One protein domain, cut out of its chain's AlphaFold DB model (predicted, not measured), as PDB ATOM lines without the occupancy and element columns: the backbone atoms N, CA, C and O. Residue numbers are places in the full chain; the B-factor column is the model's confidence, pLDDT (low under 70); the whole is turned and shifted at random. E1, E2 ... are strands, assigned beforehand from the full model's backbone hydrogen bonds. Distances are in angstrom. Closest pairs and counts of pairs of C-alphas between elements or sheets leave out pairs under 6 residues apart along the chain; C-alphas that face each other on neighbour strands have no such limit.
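What this domain is: This is residues 26 to 128 of the 180 residues of an uncharacterized protein of Parapedobacter luteus (UniProt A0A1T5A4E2). There is little regular structure: strands E1, E2 and E7 form a wall, with the pair E3 and E6 at one end and the hairpin E4 and E5 toward the other. Of 103 printed residues, 40 are in seven named strands, E1 to E7 along the chain: all strand, antiparallel sheets. It is only just loose, close to compact: radius of gyration of the C-alphas 15.8 A, spans 44 by 30 by 29 A.

How they stand to each other: Look at E2, residues 54 to 61, between E1, residues 30 to 37, and E7, residues 119 to 125. E3, residues 67 to 70, neighbours E6, residues 111 to 114. The hairpin of E4, residues 82 to 85, and E5, residues 91 to 95, is apart from E2. Within hydrogen-bond range at 2.8 A are N 33 and O 58, N 57 and O 122, N 69 and O 112, N 84 and O 92.

Where its parts are: Find E1 from C-alpha 30, (-31.394, 3.962, -1.383), running 22.4 A; E7 ends at C-alpha 125, (-16.896, -7.389, -16.073).

The domain as a whole: The printed part has no cut; link E5 to E6 is long; 42 residues have pLDDT under 70.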
ATOM      1  N   PRO A  26     -32.770   5.916  10.094       51.66
ATOM      2  CA  PRO A  26     -33.373   6.413   8.874       51.66
ATOM      3  C   PRO A  26     -33.362   5.260   7.874       51.66
ATOM      4  O   PRO A  26     -32.312   4.645   7.685       51.66
ATOM      5  N   GLU A  27     -34.521   4.932   7.297       60.56
ATOM      6  CA  GLU A  27     -34.556   4.069   6.120       60.56
ATOM      7  C   GLU A  27     -33.568   4.696   5.141       60.56
ATOM      8  O   GLU A  27     -33.705   5.870   4.780       60.56
ATOM      9  N   HIS A  28     -32.474   3.984   4.855       68.00
ATOM     10  CA  HIS A  28     -31.475   4.488   3.931       68.00
ATOM     11  C   HIS A  28     -32.227   4.840   2.645       68.00
ATOM     12  O   HIS A  28     -32.986   4.001   2.162       68.00
ATOM     13  N   PRO A  29     -32.071   6.059   2.102       79.19
ATOM     14  CA  PRO A  29     -32.928   6.537   1.018       79.19
ATOM     15  C   PRO A  29     -32.683   5.780  -0.296       79.19
ATOM     16  O   PRO A  29     -33.314   6.068  -1.307       79.19
ATOM     17  N   VAL A  30     -31.746   4.829  -0.277       82.88
ATOM     18  CA  VAL A  30     -31.394   3.962  -1.383       82.88
ATOM     19  C   VAL A  30     -31.304   2.508  -0.927       82.88
ATOM     20  O   VAL A  30     -30.760   2.203   0.138       82.88
ATOM     21  N   GLU A  31     -31.790   1.609  -1.772       87.44
ATOM     22  CA  GLU A  31     -31.534   0.175  -1.709       87.44
ATOM     23  C   GLU A  31     -30.435  -0.187  -2.712       87.44
ATOM     24  O   GLU A  31     -30.326   0.414  -3.782       87.44
ATOM     25  N   VAL A  32     -29.611  -1.173  -2.364       82.62
ATOM     26  CA  VAL A  32     -28.535  -1.669  -3.221       82.62
ATOM     27  C   VAL A  32     -28.730  -3.157  -3.465       82.62
ATOM     28  O   VAL A  32     -28.879  -3.932  -2.522       82.62
ATOM     29  N   GLN A  33     -28.677  -3.558  -4.730       86.00
ATOM     30  CA  GLN A  33     -28.850  -4.936  -5.173       86.00
ATOM     31  C   GLN A  33     -27.647  -5.390  -5.999       86.00
ATOM     32  O   GLN A  33     -27.087  -4.630  -6.791       86.00
ATOM     33  N   PHE A  34     -27.273  -6.656  -5.824       82.81
ATOM     34  CA  PHE A  34     -26.183  -7.305  -6.546       82.81
ATOM     35  C   PHE A  34     -26.712  -8.553  -7.243       82.81
ATOM     36  O   PHE A  34     -27.328  -9.405  -6.600       82.81
ATOM     37  N   GLN A  35     -26.433  -8.692  -8.536       86.81
ATOM     38  CA  GLN A  35     -26.828  -9.857  -9.320       86.81
ATOM     39  C   GLN A  35     -25.649 -10.356 -10.152       86.81
ATOM     40  O   GLN A  35     -25.154  -9.648 -11.022       86.81
ATOM     41  N   LEU A  36     -25.223 -11.598  -9.917       83.38
ATOM     42  CA  LEU A  36     -24.269 -12.280 -10.791       83.38
ATOM     43  C   LEU A  36     -24.956 -12.685 -12.095       83.38
ATOM     44  O   LEU A  36     -26.099 -13.154 -12.072       83.38
ATOM     45  N   LEU A  37     -24.243 -12.542 -13.208       83.62
ATOM     46  CA  LEU A  37     -24.722 -12.851 -14.549       83.62
ATOM     47  C   LEU A  37     -23.796 -13.849 -15.247       83.62
ATOM     48  O   LEU A  37     -22.578 -13.832 -15.067       83.62
ATOM     49  N   ASN A  38     -24.379 -14.721 -16.063       83.50
ATOM     50  CA  ASN A  38     -23.623 -15.565 -16.980       83.50
ATOM     51  C   ASN A  38     -23.208 -14.771 -18.240       83.50
ATOM     52  O   ASN A  38     -23.553 -13.602 -18.419       83.50
ATOM     53  N   THR A  39     -22.492 -15.418 -19.160       80.94
ATOM     54  CA  THR A  39     -22.004 -14.776 -20.396       80.94
ATOM     55  C   THR A  39     -23.103 -14.366 -21.381       80.94
ATOM     56  O   THR A  39     -22.821 -13.586 -22.290       80.94
ATOM     57  N   THR A  40     -24.336 -14.853 -21.210       84.56
ATOM     58  CA  THR A  40     -25.511 -14.427 -21.983       84.56
ATOM     59  C   THR A  40     -26.286 -13.295 -21.300       84.56
ATOM     60  O   THR A  40     -27.261 -12.808 -21.864       84.56
ATOM     61  N   GLY A  41     -25.845 -12.839 -20.120       81.38
ATOM     62  CA  GLY A  41     -26.468 -11.753 -19.363       81.38
ATOM     63  C   GLY A  41     -27.644 -12.183 -18.485       81.38
ATOM     64  O   GLY A  41     -28.391 -11.324 -18.022       81.38
ATOM     65  N   GLU A  42     -27.828 -13.482 -18.252       87.88
ATOM     66  CA  GLU A  42     -28.894 -14.007 -17.396       87.88
ATOM     67  C   GLU A  42     -28.408 -14.204 -15.951       87.88
ATOM     68  O   GLU A  42     -27.236 -14.543 -15.747       87.88
ATOM     69  N   PRO A  43     -29.292 -14.059 -14.945       88.50
ATOM     70  CA  PRO A  43     -28.977 -14.343 -13.550       88.50
ATOM     71  C   PRO A  43     -28.356 -15.725 -13.344       88.50
ATOM     72  O   PRO A  43     -28.886 -16.744 -13.788       88.50
ATOM     73  N   THR A  44     -27.251 -15.769 -12.608       84.94
ATOM     74  CA  THR A  44     -26.589 -17.012 -12.204       84.94
ATOM     75  C   THR A  44     -26.125 -16.924 -10.757       84.94
ATOM     76  O   THR A  44     -26.038 -15.851 -10.167       84.94
ATOM     77  N   THR A  45     -25.810 -18.073 -10.175       79.75
ATOM     78  CA  THR A  45     -25.149 -18.202  -8.869       79.75
ATOM     79  C   THR A  45     -23.796 -18.900  -8.976       79.75
ATOM     80  O   THR A  45     -23.132 -19.128  -7.969       79.75
ATOM     81  N   SER A  46     -23.380 -19.261 -10.193       75.06
ATOM     82  CA  SER A  46     -22.150 -20.005 -10.443       75.06
ATOM     83  C   SER A  46     -21.474 -19.559 -11.734       75.06
ATOM     84  O   SER A  46     -22.132 -19.121 -12.679       75.06
ATOM     85  N   PHE A  47     -20.155 -19.700 -11.751       74.25
ATOM     86  CA  PHE A  47     -19.274 -19.481 -12.892       74.25
ATOM     87  C   PHE A  47     -18.203 -20.574 -12.882       74.25
ATOM     88  O   PHE A  47     -17.894 -21.142 -11.828       74.25
ATOM     89  N   ARG A  48     -17.659 -20.913 -14.047       68.69
ATOM     90  CA  ARG A  48     -16.562 -21.882 -14.162       68.69
ATOM     91  C   ARG A  48     -15.217 -21.177 -14.069       68.69
ATOM     92  O   ARG A  48     -15.087 -19.992 -14.365       68.69
ATOM     93  N   GLU A  49     -14.192 -21.928 -13.686       67.56
ATOM     94  CA  GLU A  49     -12.818 -21.435 -13.747       67.56
ATOM     95  C   GLU A  49     -12.482 -20.986 -15.179       67.56
ATOM     96  O   GLU A  49     -12.732 -21.702 -16.149       67.56
ATOM     97  N   GLY A  50     -11.940 -19.772 -15.304       68.50
ATOM     98  CA  GLY A  50     -11.594 -19.163 -16.589       68.50
ATOM     99  C   GLY A  50     -12.751 -18.485 -17.332       68.50
ATOM    100  O   GLY A  50     -12.499 -17.879 -18.375       68.50
ATOM    101  N   GLU A  51     -13.985 -18.548 -16.823       71.44
ATOM    102  CA  GLU A  51     -15.082 -17.703 -17.308       71.44
ATOM    103  C   GLU A  51     -14.970 -16.285 -16.736       71.44
ATOM    104  O   GLU A  51     -14.420 -16.071 -15.654       71.44
ATOM    105  N   ASP A  52     -15.478 -15.304 -17.487       73.31
ATOM    106  CA  ASP A  52     -15.584 -13.936 -16.982       73.31
ATOM    107  C   ASP A  52     -16.614 -13.873 -15.853       73.31
ATOM    108  O   ASP A  52     -17.638 -14.560 -15.901       73.31
ATOM    109  N   ILE A  53     -16.374 -13.004 -14.875       75.50
ATOM    110  CA  ILE A  53     -17.347 -12.713 -13.826       75.50
ATOM    111  C   ILE A  53     -18.050 -11.425 -14.224       75.50
ATOM    112  O   ILE A  53     -17.428 -10.364 -14.308       75.50
ATOM    113  N   ILE A  54     -19.351 -11.538 -14.477       79.12
ATOM    114  CA  ILE A  54     -20.215 -10.416 -14.826       79.12
ATOM    115  C   ILE A  54     -21.180 -10.202 -13.669       79.12
ATOM    116  O   ILE A  54     -21.767 -11.160 -13.159       79.12
ATOM    117  N   PHE A  55     -21.361  -8.957 -13.250       78.38
ATOM    118  CA  PHE A  55     -22.370  -8.627 -12.256       78.38
ATOM    119  C   PHE A  55     -23.022  -7.279 -12.530       78.38
ATOM    120  O   PHE A  55     -22.381  -6.344 -13.016       78.38
ATOM    121  N   ASP A  56     -24.298  -7.202 -12.175       83.50
ATOM    122  CA  ASP A  56     -25.057  -5.965 -12.101       83.50
ATOM    123  C   ASP A  56     -25.088  -5.482 -10.654       83.50
ATOM    124  O   ASP A  56     -25.441  -6.219  -9.729       83.50
ATOM    125  N   TYR A  57     -24.719  -4.220 -10.479       77.88
ATOM    126  CA  TYR A  57     -24.882  -3.458  -9.257       77.88
ATOM    127  C   TYR A  57     -25.972  -2.418  -9.490       77.88
ATOM    128  O   TYR A  57     -25.799  -1.495 -10.293       77.88
ATOM    129  N   LYS A  58     -27.104  -2.585  -8.813       83.81
ATOM    130  CA  LYS A  58     -28.272  -1.717  -8.950       83.81
ATOM    131  C   LYS A  58     -28.462  -0.896  -7.680       83.81
ATOM    132  O   LYS A  58     -28.467  -1.448  -6.584       83.81
ATOM    133  N   ILE A  59     -28.635   0.411  -7.838       83.69
ATOM    134  CA  ILE A  59     -29.056   1.333  -6.780       83.69
ATOM    135  C   ILE A  59     -30.488   1.756  -7.095       83.69
ATOM    136  O   ILE A  59     -30.761   2.154  -8.226       83.69
ATOM    137  N   VAL A  60     -31.379   1.698  -6.111       88.38
ATOM    138  CA  VAL A  60     -32.782   2.118  -6.235       88.38
ATOM    139  C   VAL A  60     -33.058   3.205  -5.208       88.38
ATOM    140  O   VAL A  60     -32.791   2.989  -4.029       88.38
ATOM    141  N   ASN A  61     -33.598   4.352  -5.615       88.00
ATOM    142  CA  ASN A  61     -34.077   5.363  -4.672       88.00
ATOM    143  C   ASN A  61     -35.426   4.920  -4.097       88.00
ATOM    144  O   ASN A  61     -36.457   5.044  -4.748       88.00
ATOM    145  N   THR A  62     -35.433   4.402  -2.874       90.88
ATOM    146  CA  THR A  62     -36.657   3.942  -2.195       90.88
ATOM    147  C   THR A  62     -37.364   5.058  -1.430       90.88
ATOM    148  O   THR A  62     -38.428   4.844  -0.845       90.88
ATOM    149  N   SER A  63     -36.781   6.257  -1.407       87.62
ATOM    150  CA  SER A  63     -37.356   7.400  -0.716       87.62
ATOM    151  C   SER A  63     -38.457   8.076  -1.539       87.62
ATOM    152  O   SER A  63     -38.618   7.862  -2.738       87.62
ATOM    153  N   SER A  64     -39.228   8.938  -0.878       88.94
ATOM    154  CA  SER A  64     -40.243   9.782  -1.528       88.94
ATOM    155  C   SER A  64     -39.680  11.099  -2.075       88.94
ATOM    156  O   SER A  64     -40.448  11.963  -2.493       88.94
ATOM    157  N   GLN A  65     -38.358  11.282  -2.033       88.31
ATOM    158  CA  GLN A  65     -37.677  12.518  -2.412       88.31
ATOM    159  C   GLN A  65     -36.584  12.233  -3.444       88.31
ATOM    160  O   GLN A  65     -36.090  11.113  -3.541       88.31
ATOM    161  N   GLU A  66     -36.198  13.252  -4.209       86.69
ATOM    162  CA  GLU A  66     -35.013  13.173  -5.065       86.69
ATOM    163  C   GLU A  66     -33.766  12.922  -4.200       86.69
ATOM    164  O   GLU A  66     -33.572  13.552  -3.153       86.69
ATOM    165  N   VAL A  67     -32.910  12.003  -4.642       85.69
ATOM    166  CA  VAL A  67     -31.620  11.703  -4.017       85.69
ATOM    167  C   VAL A  67     -30.510  11.978  -5.016       85.69
ATOM    168  O   VAL A  67     -30.550  11.521  -6.153       85.69
ATOM    169  N   VAL A  68     -29.471  12.685  -4.579       82.19
ATOM    170  CA  VAL A  68     -28.274  12.895  -5.396       82.19
ATOM    171  C   VAL A  68     -27.252  11.817  -5.065       82.19
ATOM    172  O   VAL A  68     -26.649  11.818  -3.987       82.19
ATOM    173  N   TRP A  69     -27.022  10.904  -6.004       75.38
ATOM    174  CA  TRP A  69     -25.924   9.958  -5.909       75.38
ATOM    175  C   TRP A  69     -24.628  10.612  -6.395       75.38
ATOM    176  O   TRP A  69     -24.414  10.834  -7.585       75.38
ATOM    177  N   MET A  70     -23.761  10.960  -5.446       70.88
ATOM    178  CA  MET A  70     -22.482  11.612  -5.723       70.88
ATOM    179  C   MET A  70     -21.416  10.592  -6.122       70.88
ATOM    180  O   MET A  70     -21.136   9.640  -5.386       70.88
ATOM    181  N   TYR A  71     -20.747  10.846  -7.243       65.06
ATOM    182  CA  TYR A  71     -19.612  10.056  -7.701       65.06
ATOM    183  C   TYR A  71     -18.351  10.493  -6.966       65.06
ATOM    184  O   TYR A  71     -17.491  11.196  -7.503       65.06
ATOM    185  N   TYR A  72     -18.234  10.121  -5.696       53.44
ATOM    186  CA  TYR A  72     -16.988  10.371  -4.990       53.44
ATOM    187  C   TYR A  72     -15.862   9.541  -5.609       53.44
ATOM    188  O   TYR A  72     -16.056   8.446  -6.139       53.44
ATOM    189  N   LYS A  73     -14.654  10.103  -5.560       51.38
ATOM    190  CA  LYS A  73     -13.405   9.457  -5.966       51.38
ATOM    191  C   LYS A  73     -13.035   8.383  -4.934       51.38
ATOM    192  O   LYS A  73     -12.024   8.490  -4.250       51.38
ATOM    193  N   THR A  74     -13.914   7.411  -4.744       50.22
ATOM    194  CA  THR A  74     -13.660   6.227  -3.938       50.22
ATOM    195  C   THR A  74     -12.755   5.300  -4.722       50.22
ATOM    196  O   THR A  74     -12.854   5.188  -5.941       50.22
ATOM    197  N   ASP A  75     -11.832   4.663  -4.023       54.38
ATOM    198  CA  ASP A  75     -11.039   3.587  -4.585       54.38
ATOM    199  C   ASP A  75     -11.973   2.393  -4.846       54.38
ATOM    200  O   ASP A  75     -12.283   1.611  -3.949       54.38
ATOM    201  N   TYR A  76     -12.514   2.316  -6.066       55.66
ATOM    202  CA  TYR A  76     -13.489   1.296  -6.471       55.66
ATOM    203  C   TYR A  76     -12.896  -0.120  -6.487       55.66
ATOM    204  O   TYR A  76     -13.641  -1.084  -6.656       55.66
ATOM    205  N   THR A  77     -11.579  -0.261  -6.288       52.97
ATOM    206  CA  THR A  77     -10.895  -1.559  -6.220       52.97
ATOM    207  C   THR A  77     -11.432  -2.447  -5.101       52.97
ATOM    208  O   THR A  77     -11.546  -3.653  -5.305       52.97
ATOM    209  N   ASN A  78     -11.853  -1.850  -3.980       54.72
ATOM    210  CA  ASN A  78     -12.325  -2.583  -2.801       54.72
ATOM    211  C   ASN A  78     -13.842  -2.834  -2.792       54.72
ATOM    212  O   ASN A  78     -14.341  -3.542  -1.922       54.72
ATOM    213  N   LEU A  79     -14.608  -2.236  -3.716       58.53
ATOM    214  CA  LEU A  79     -16.074  -2.354  -3.703       58.53
ATOM    215  C   LEU A  79     -16.572  -3.710  -4.220       58.53
ATOM    216  O   LEU A  79     -17.706  -4.090  -3.941       58.53
ATOM    217  N   PHE A  80     -15.732  -4.429  -4.966       64.31
ATOM    218  CA  PHE A  80     -16.145  -5.599  -5.741       64.31
ATOM    219  C   PHE A  80     -15.091  -6.715  -5.735       64.31
ATOM    220  O   PHE A  80     -14.954  -7.459  -6.707       64.31
ATOM    221  N   GLU A  81     -14.306  -6.818  -4.662       69.06
ATOM    222  CA  GLU A  81     -13.333  -7.899  -4.505       69.06
ATOM    223  C   GLU A  81     -14.032  -9.263  -4.505       69.06
ATOM    224  O   GLU A  81     -15.028  -9.468  -3.809       69.06
ATOM    225  N   VAL A  82     -13.480 -10.227  -5.245       64.75
ATOM    226  CA  VAL A  82     -13.924 -11.623  -5.135       64.75
ATOM    227  C   VAL A  82     -12.956 -12.360  -4.232       64.75
ATOM    228  O   VAL A  82     -11.736 -12.346  -4.427       64.75
ATOM    229  N   SER A  83     -13.535 -13.037  -3.250       65.75
ATOM    230  CA  SER A  83     -12.809 -13.847  -2.290       65.75
ATOM    231  C   SER A  83     -13.163 -15.320  -2.428       65.75
ATOM    232  O   SER A  83     -14.324 -15.690  -2.584       65.75
ATOM    233  N   GLN A  84     -12.149 -16.168  -2.315       63.66
ATOM    234  CA  GLN A  84     -12.309 -17.594  -2.086       63.66
ATOM    235  C   GLN A  84     -12.421 -17.838  -0.580       63.66
ATOM    236  O   GLN A  84     -11.558 -17.404   0.183       63.66
ATOM    237  N   VAL A  85     -13.466 -18.553  -0.164       70.69
ATOM    238  CA  VAL A  85     -13.659 -18.979   1.228       70.69
ATOM    239  C   VAL A  85     -13.321 -20.462   1.333       70.69
ATOM    240  O   VAL A  85     -13.883 -21.281   0.604       70.69
ATOM    241  N   SER A  86     -12.381 -20.820   2.207       73.62
ATOM    242  CA  SER A  86     -12.023 -22.220   2.453       73.62
ATOM    243  C   SER A  86     -13.021 -22.903   3.399       73.62
ATOM    244  O   SER A  86     -13.799 -22.250   4.093       73.62
ATOM    245  N   ALA A  87     -12.967 -24.237   3.493       73.06
ATOM    246  CA  ALA A  87     -13.748 -24.988   4.483       73.06
ATOM    247  C   ALA A  87     -13.417 -24.593   5.940       73.06
ATOM    248  O   ALA A  87     -14.240 -24.785   6.831       73.06
ATOM    249  N   ALA A  88     -12.236 -24.009   6.172       81.94
ATOM    250  CA  ALA A  88     -11.812 -23.459   7.458       81.94
ATOM    251  C   ALA A  88     -12.261 -21.996   7.674       81.94
ATOM    252  O   ALA A  88     -11.822 -21.367   8.630       81.94
ATOM    253  N   GLN A  89     -13.122 -21.453   6.798       74.75
ATOM    254  CA  GLN A  89     -13.591 -20.057   6.792       74.75
ATOM    255  C   GLN A  89     -12.487 -19.011   6.589       74.75
ATOM    256  O   GLN A  89     -12.681 -17.820   6.835       74.75
ATOM    257  N   GLU A  90     -11.330 -19.428   6.083       71.19
ATOM    258  CA  GLU A  90     -10.288 -18.490   5.691       71.19
ATOM    259  C   GLU A  90     -10.693 -17.818   4.380       71.19
ATOM    260  O   GLU A  90     -11.069 -18.485   3.413       71.19
ATOM    261  N   THR A  91     -10.626 -16.490   4.362       71.00
ATOM    262  CA  THR A  91     -10.967 -15.671   3.197       71.00
ATOM    263  C   THR A  91      -9.683 -15.255   2.491       71.00
ATOM    264  O   THR A  91      -8.812 -14.630   3.098       71.00
ATOM    265  N   LYS A  92      -9.562 -15.588   1.207       71.38
ATOM    266  CA  LYS A  92      -8.449 -15.170   0.350       71.38
ATOM    267  C   LYS A  92      -8.990 -14.373  -0.827       71.38
ATOM    268  O   LYS A  92      -9.739 -14.917  -1.633       71.38
ATOM    269  N   VAL A  93      -8.557 -13.124  -0.969       67.06
ATOM    270  CA  VAL A  93      -8.860 -12.319  -2.160       67.06
ATOM    271  C   VAL A  93      -8.195 -12.967  -3.376       67.06
ATOM    272  O   VAL A  93      -6.986 -13.214  -3.377       67.06
ATOM    273  N   ILE A  94      -8.992 -13.277  -4.397       64.31
ATOM    274  CA  ILE A  94      -8.526 -13.888  -5.653       64.31
ATOM    275  C   ILE A  94      -8.527 -12.900  -6.827       64.31
ATOM    276  O   ILE A  94      -7.961 -13.205  -7.876       64.31
ATOM    277  N   GLY A  95      -9.062 -11.692  -6.624       63.09
ATOM    278  CA  GLY A  95      -8.756 -10.508  -7.427       63.09
ATOM    279  C   GLY A  95      -9.788  -9.389  -7.273       63.09
ATOM    280  O   GLY A  95     -10.569  -9.377  -6.318       63.09
ATOM    281  N   SER A  96      -9.804  -8.478  -8.242       63.72
ATOM    282  CA  SER A  96     -10.749  -7.364  -8.340       63.72
ATOM    283  C   SER A  96     -11.063  -7.038  -9.812       63.72
ATOM    284  O   SER A  96     -10.301  -7.444 -10.699       63.72
ATOM    285  N   PRO A  97     -12.169  -6.322 -10.105       62.91
ATOM    286  CA  PRO A  97     -12.513  -5.930 -11.470       62.91
ATOM    287  C   PRO A  97     -11.458  -5.033 -12.127       62.91
ATOM    288  O   PRO A  97     -10.722  -4.301 -11.458       62.91
ATOM    289  N   TYR A  98     -11.409  -5.048 -13.461       60.72
ATOM    290  CA  TYR A  98     -10.418  -4.301 -14.236       60.72
ATOM    291  C   TYR A  98     -10.516  -2.771 -14.032       60.72
ATOM    292  O   TYR A  98     -11.533  -2.136 -14.317       60.72
ATOM    293  N   GLN A  99      -9.412  -2.166 -13.569       53.47
ATOM    294  CA  GLN A  99      -9.349  -0.789 -13.046       53.47
ATOM    295  C   GLN A  99      -9.660   0.321 -14.063       53.47
ATOM    296  O   GLN A  99     -10.262   1.324 -13.693       53.47
ATOM    297  N   ASN A 100      -9.266   0.171 -15.333       48.53
ATOM    298  CA  ASN A 100      -9.384   1.253 -16.330       48.53
ATOM    299  C   ASN A 100     -10.809   1.475 -16.848       48.53
ATOM    300  O   ASN A 100     -11.047   2.403 -17.619       48.53
ATOM    301  N   MET A 101     -11.739   0.597 -16.485       50.59
ATOM    302  CA  MET A 101     -13.104   0.638 -16.994       50.59
ATOM    303  C   MET A 101     -14.052   1.400 -16.084       50.59
ATOM    304  O   MET A 101     -15.047   1.968 -16.533       50.59
ATOM    305  N   VAL A 102     -13.685   1.521 -14.813       51.12
ATOM    306  CA  VAL A 102     -14.304   2.496 -13.938       51.12
ATOM    307  C   VAL A 102     -13.773   3.868 -14.385       51.12
ATOM    308  O   VAL A 102     -12.575   4.124 -14.356       51.12
ATOM    309  N   ILE A 103     -14.673   4.793 -14.719       51.19
ATOM    310  CA  ILE A 103     -14.438   6.249 -14.757       51.19
ATOM    311  C   ILE A 103     -13.893   6.873 -16.069       51.19
ATOM    312  O   ILE A 103     -12.807   7.455 -16.104       51.19
ATOM    313  N   ARG A 104     -14.727   6.942 -17.120       44.84
ATOM    314  CA  ARG A 104     -14.621   8.034 -18.126       44.84
ATOM    315  C   ARG A 104     -15.669   9.137 -17.933       44.84
ATOM    316  O   ARG A 104     -15.370  10.302 -18.166       44.84
ATOM    317  N   TRP A 105     -16.856   8.795 -17.426       45.03
ATOM    318  CA  TRP A 105     -17.984   9.730 -17.281       45.03
ATOM    319  C   TRP A 105     -18.007  10.536 -15.971       45.03
ATOM    320  O   TRP A 105     -18.632  11.595 -15.929       45.03
ATOM    321  N   LEU A 106     -17.276  10.118 -14.927       49.03
ATOM    322  CA  LEU A 106     -17.294  10.817 -13.625       49.03
ATOM    323  C   LEU A 106     -16.508  12.141 -13.621       49.03
ATOM    324  O   LEU A 106     -16.586  12.901 -12.662       49.03
ATOM    325  N   TRP A 107     -15.749  12.435 -14.681       48.97
ATOM    326  CA  TRP A 107     -15.021  13.702 -14.804       48.97
ATOM    327  C   TRP A 107     -15.909  14.863 -15.270       48.97
ATOM    328  O   TRP A 107     -15.522  16.016 -15.110       48.97
ATOM    329  N   VAL A 108     -17.085  14.576 -15.846       52.31
ATOM    330  CA  VAL A 108     -17.950  15.592 -16.477       52.31
ATOM    331  C   VAL A 108     -19.182  15.914 -15.627       52.31
ATOM    332  O   VAL A 108     -19.720  17.016 -15.728       52.31
ATOM    333  N   ARG A 109     -19.628  14.999 -14.754       57.66
ATOM    334  CA  ARG A 109     -20.749  15.237 -13.832       57.66
ATOM    335  C   ARG A 109     -20.429  14.677 -12.440       57.66
ATOM    336  O   ARG A 109     -20.134  13.491 -12.346       57.66
ATOM    337  N   PRO A 110     -20.485  15.492 -11.368       58.50
ATOM    338  CA  PRO A 110     -20.102  15.077 -10.013       58.50
ATOM    339  C   PRO A 110     -21.137  14.178  -9.315       58.50
ATOM    340  O   PRO A 110     -20.864  13.650  -8.238       58.50
ATOM    341  N   GLY A 111     -22.309  13.981  -9.915       68.88
ATOM    342  CA  GLY A 111     -23.353  13.121  -9.380       68.88
ATOM    343  C   GLY A 111     -24.473  12.877 -10.383       68.88
ATOM    344  O   GLY A 111     -24.486  13.447 -11.479       68.88
ATOM    345  N   HIS A 112     -25.399  12.020  -9.982       76.00
ATOM    346  CA  HIS A 112     -26.623  11.699 -10.695       76.00
ATOM    347  C   HIS A 112     -27.818  11.920  -9.768       76.00
ATOM    348  O   HIS A 112     -27.832  11.410  -8.648       76.00
ATOM    349  N   ASN A 113     -28.794  12.696 -10.228       83.19
ATOM    350  CA  ASN A 113     -30.058  12.865  -9.524       83.19
ATOM    351  C   ASN A 113     -30.939  11.649  -9.803       83.19
ATOM    352  O   ASN A 113     -31.084  11.262 -10.960       83.19
ATOM    353  N   MET A 114     -31.490  11.069  -8.746       85.50
ATOM    354  CA  MET A 114     -32.409   9.940  -8.789       85.50
ATOM    355  C   MET A 114     -33.748  10.403  -8.226       85.50
ATOM    356  O   MET A 114     -33.843  10.704  -7.032       85.50
ATOM    357  N   GLU A 115     -34.779  10.449  -9.057       90.44
ATOM    358  CA  GLU A 115     -36.155  10.702  -8.630       90.44
ATOM    359  C   GLU A 115     -36.670   9.553  -7.737       90.44
ATOM    360  O   GLU A 115     -36.042   8.490  -7.646       90.44
ATOM    361  N   PRO A 116     -37.796   9.727  -7.023       89.88
ATOM    362  CA  PRO A 116     -38.401   8.649  -6.248       89.88
ATOM    363  C   PRO A 116     -38.661   7.395  -7.098       89.88
ATOM    364  O   PRO A 116     -39.406   7.445  -8.076       89.88
ATOM    365  N   ASN A 117     -38.138   6.247  -6.660       87.69
ATOM    366  CA  ASN A 117     -38.159   4.946  -7.349       87.69
ATOM    367  C   ASN A 117     -37.287   4.840  -8.609       87.69
ATOM    368  O   ASN A 117     -37.349   3.807  -9.281       87.69
ATOM    369  N   ASP A 118     -36.460   5.842  -8.917       86.31
ATOM    370  CA  ASP A 118     -35.464   5.702  -9.977       86.31
ATOM    371  C   ASP A 118     -34.455   4.609  -9.633       86.31
ATOM    372  O   ASP A 118     -34.061   4.417  -8.475       86.31
ATOM    373  N   GLU A 119     -33.994   3.923 -10.675       86.19
ATOM    374  CA  GLU A 119     -32.952   2.919 -10.574       86.19
ATOM    375  C   GLU A 119     -31.765   3.240 -11.475       86.19
ATOM    376  O   GLU A 119     -31.896   3.670 -12.621       86.19
ATOM    377  N   VAL A 120     -30.578   2.966 -10.953       78.88
ATOM    378  CA  VAL A 120     -29.334   3.031 -11.704       78.88
ATOM    379  C   VAL A 120     -28.677   1.673 -11.649       78.88
ATOM    380  O   VAL A 120     -28.392   1.161 -10.570       78.88
ATOM    381  N   THR A 121     -28.397   1.103 -12.817       78.38
ATOM    382  CA  THR A 121     -27.666  -0.162 -12.925       78.38
ATOM    383  C   THR A 121     -26.293   0.071 -13.538       78.38
ATOM    384  O   THR A 121     -26.166   0.672 -14.610       78.38
ATOM    385  N   MET A 122     -25.266  -0.428 -12.858       75.31
ATOM    386  CA  MET A 122     -23.903  -0.545 -13.357       75.31
ATOM    387  C   MET A 122     -23.594  -2.012 -13.624       75.31
ATOM    388  O   MET A 122     -23.678  -2.828 -12.707       75.31
ATOM    389  N   ARG A 123     -23.198  -2.338 -14.854       76.88
ATOM    390  CA  ARG A 123     -22.719  -3.672 -15.217       76.88
ATOM    391  C   ARG A 123     -21.205  -3.677 -15.288       76.88
ATOM    392  O   ARG A 123     -20.608  -2.891 -16.024       76.88
ATOM    393  N   MET A 124     -20.593  -4.596 -14.559       74.31
ATOM    394  CA  MET A 124     -19.143  -4.728 -14.487       74.31
ATOM    395  C   MET A 124     -18.708  -6.113 -14.960       74.31
ATOM    396  O   MET A 124     -19.384  -7.110 -14.707       74.31
ATOM    397  N   THR A 125     -17.568  -6.156 -15.649       74.50
ATOM    398  CA  THR A 125     -16.896  -7.389 -16.073       74.50
ATOM    399  C   THR A 125     -15.519  -7.467 -15.429       74.50
ATOM    400  O   THR A 125     -14.854  -6.449 -15.209       74.50
ATOM    401  N   TRP A 126     -15.080  -8.674 -15.096       69.88
ATOM    402  CA  TRP A 126     -13.816  -8.883 -14.401       69.88
ATOM    403  C   TRP A 126     -12.620  -8.804 -15.343       69.88
ATOM    404  O   TRP A 126     -11.621  -8.159 -15.026       69.88
ATOM    405  N   MET A 127     -12.724  -9.423 -16.521       66.31
ATOM    406  CA  MET A 127     -11.666  -9.402 -17.537       66.31
ATOM    407  C   MET A 127     -11.542  -8.061 -18.268       66.31
ATOM    408  O   MET A 127     -10.568  -7.852 -18.992       66.31
ATOM    409  N   GLY A 128     -12.494  -7.154 -18.064       56.19
ATOM    410  CA  GLY A 128     -12.491  -5.841 -18.679       56.19
ATOM    411  C   GLY A 128     -12.882  -5.857 -20.160       56.19
ATOM    412  O   GLY A 128     -12.210  -5.249 -20.995       56.19
TER     413      GLY A 128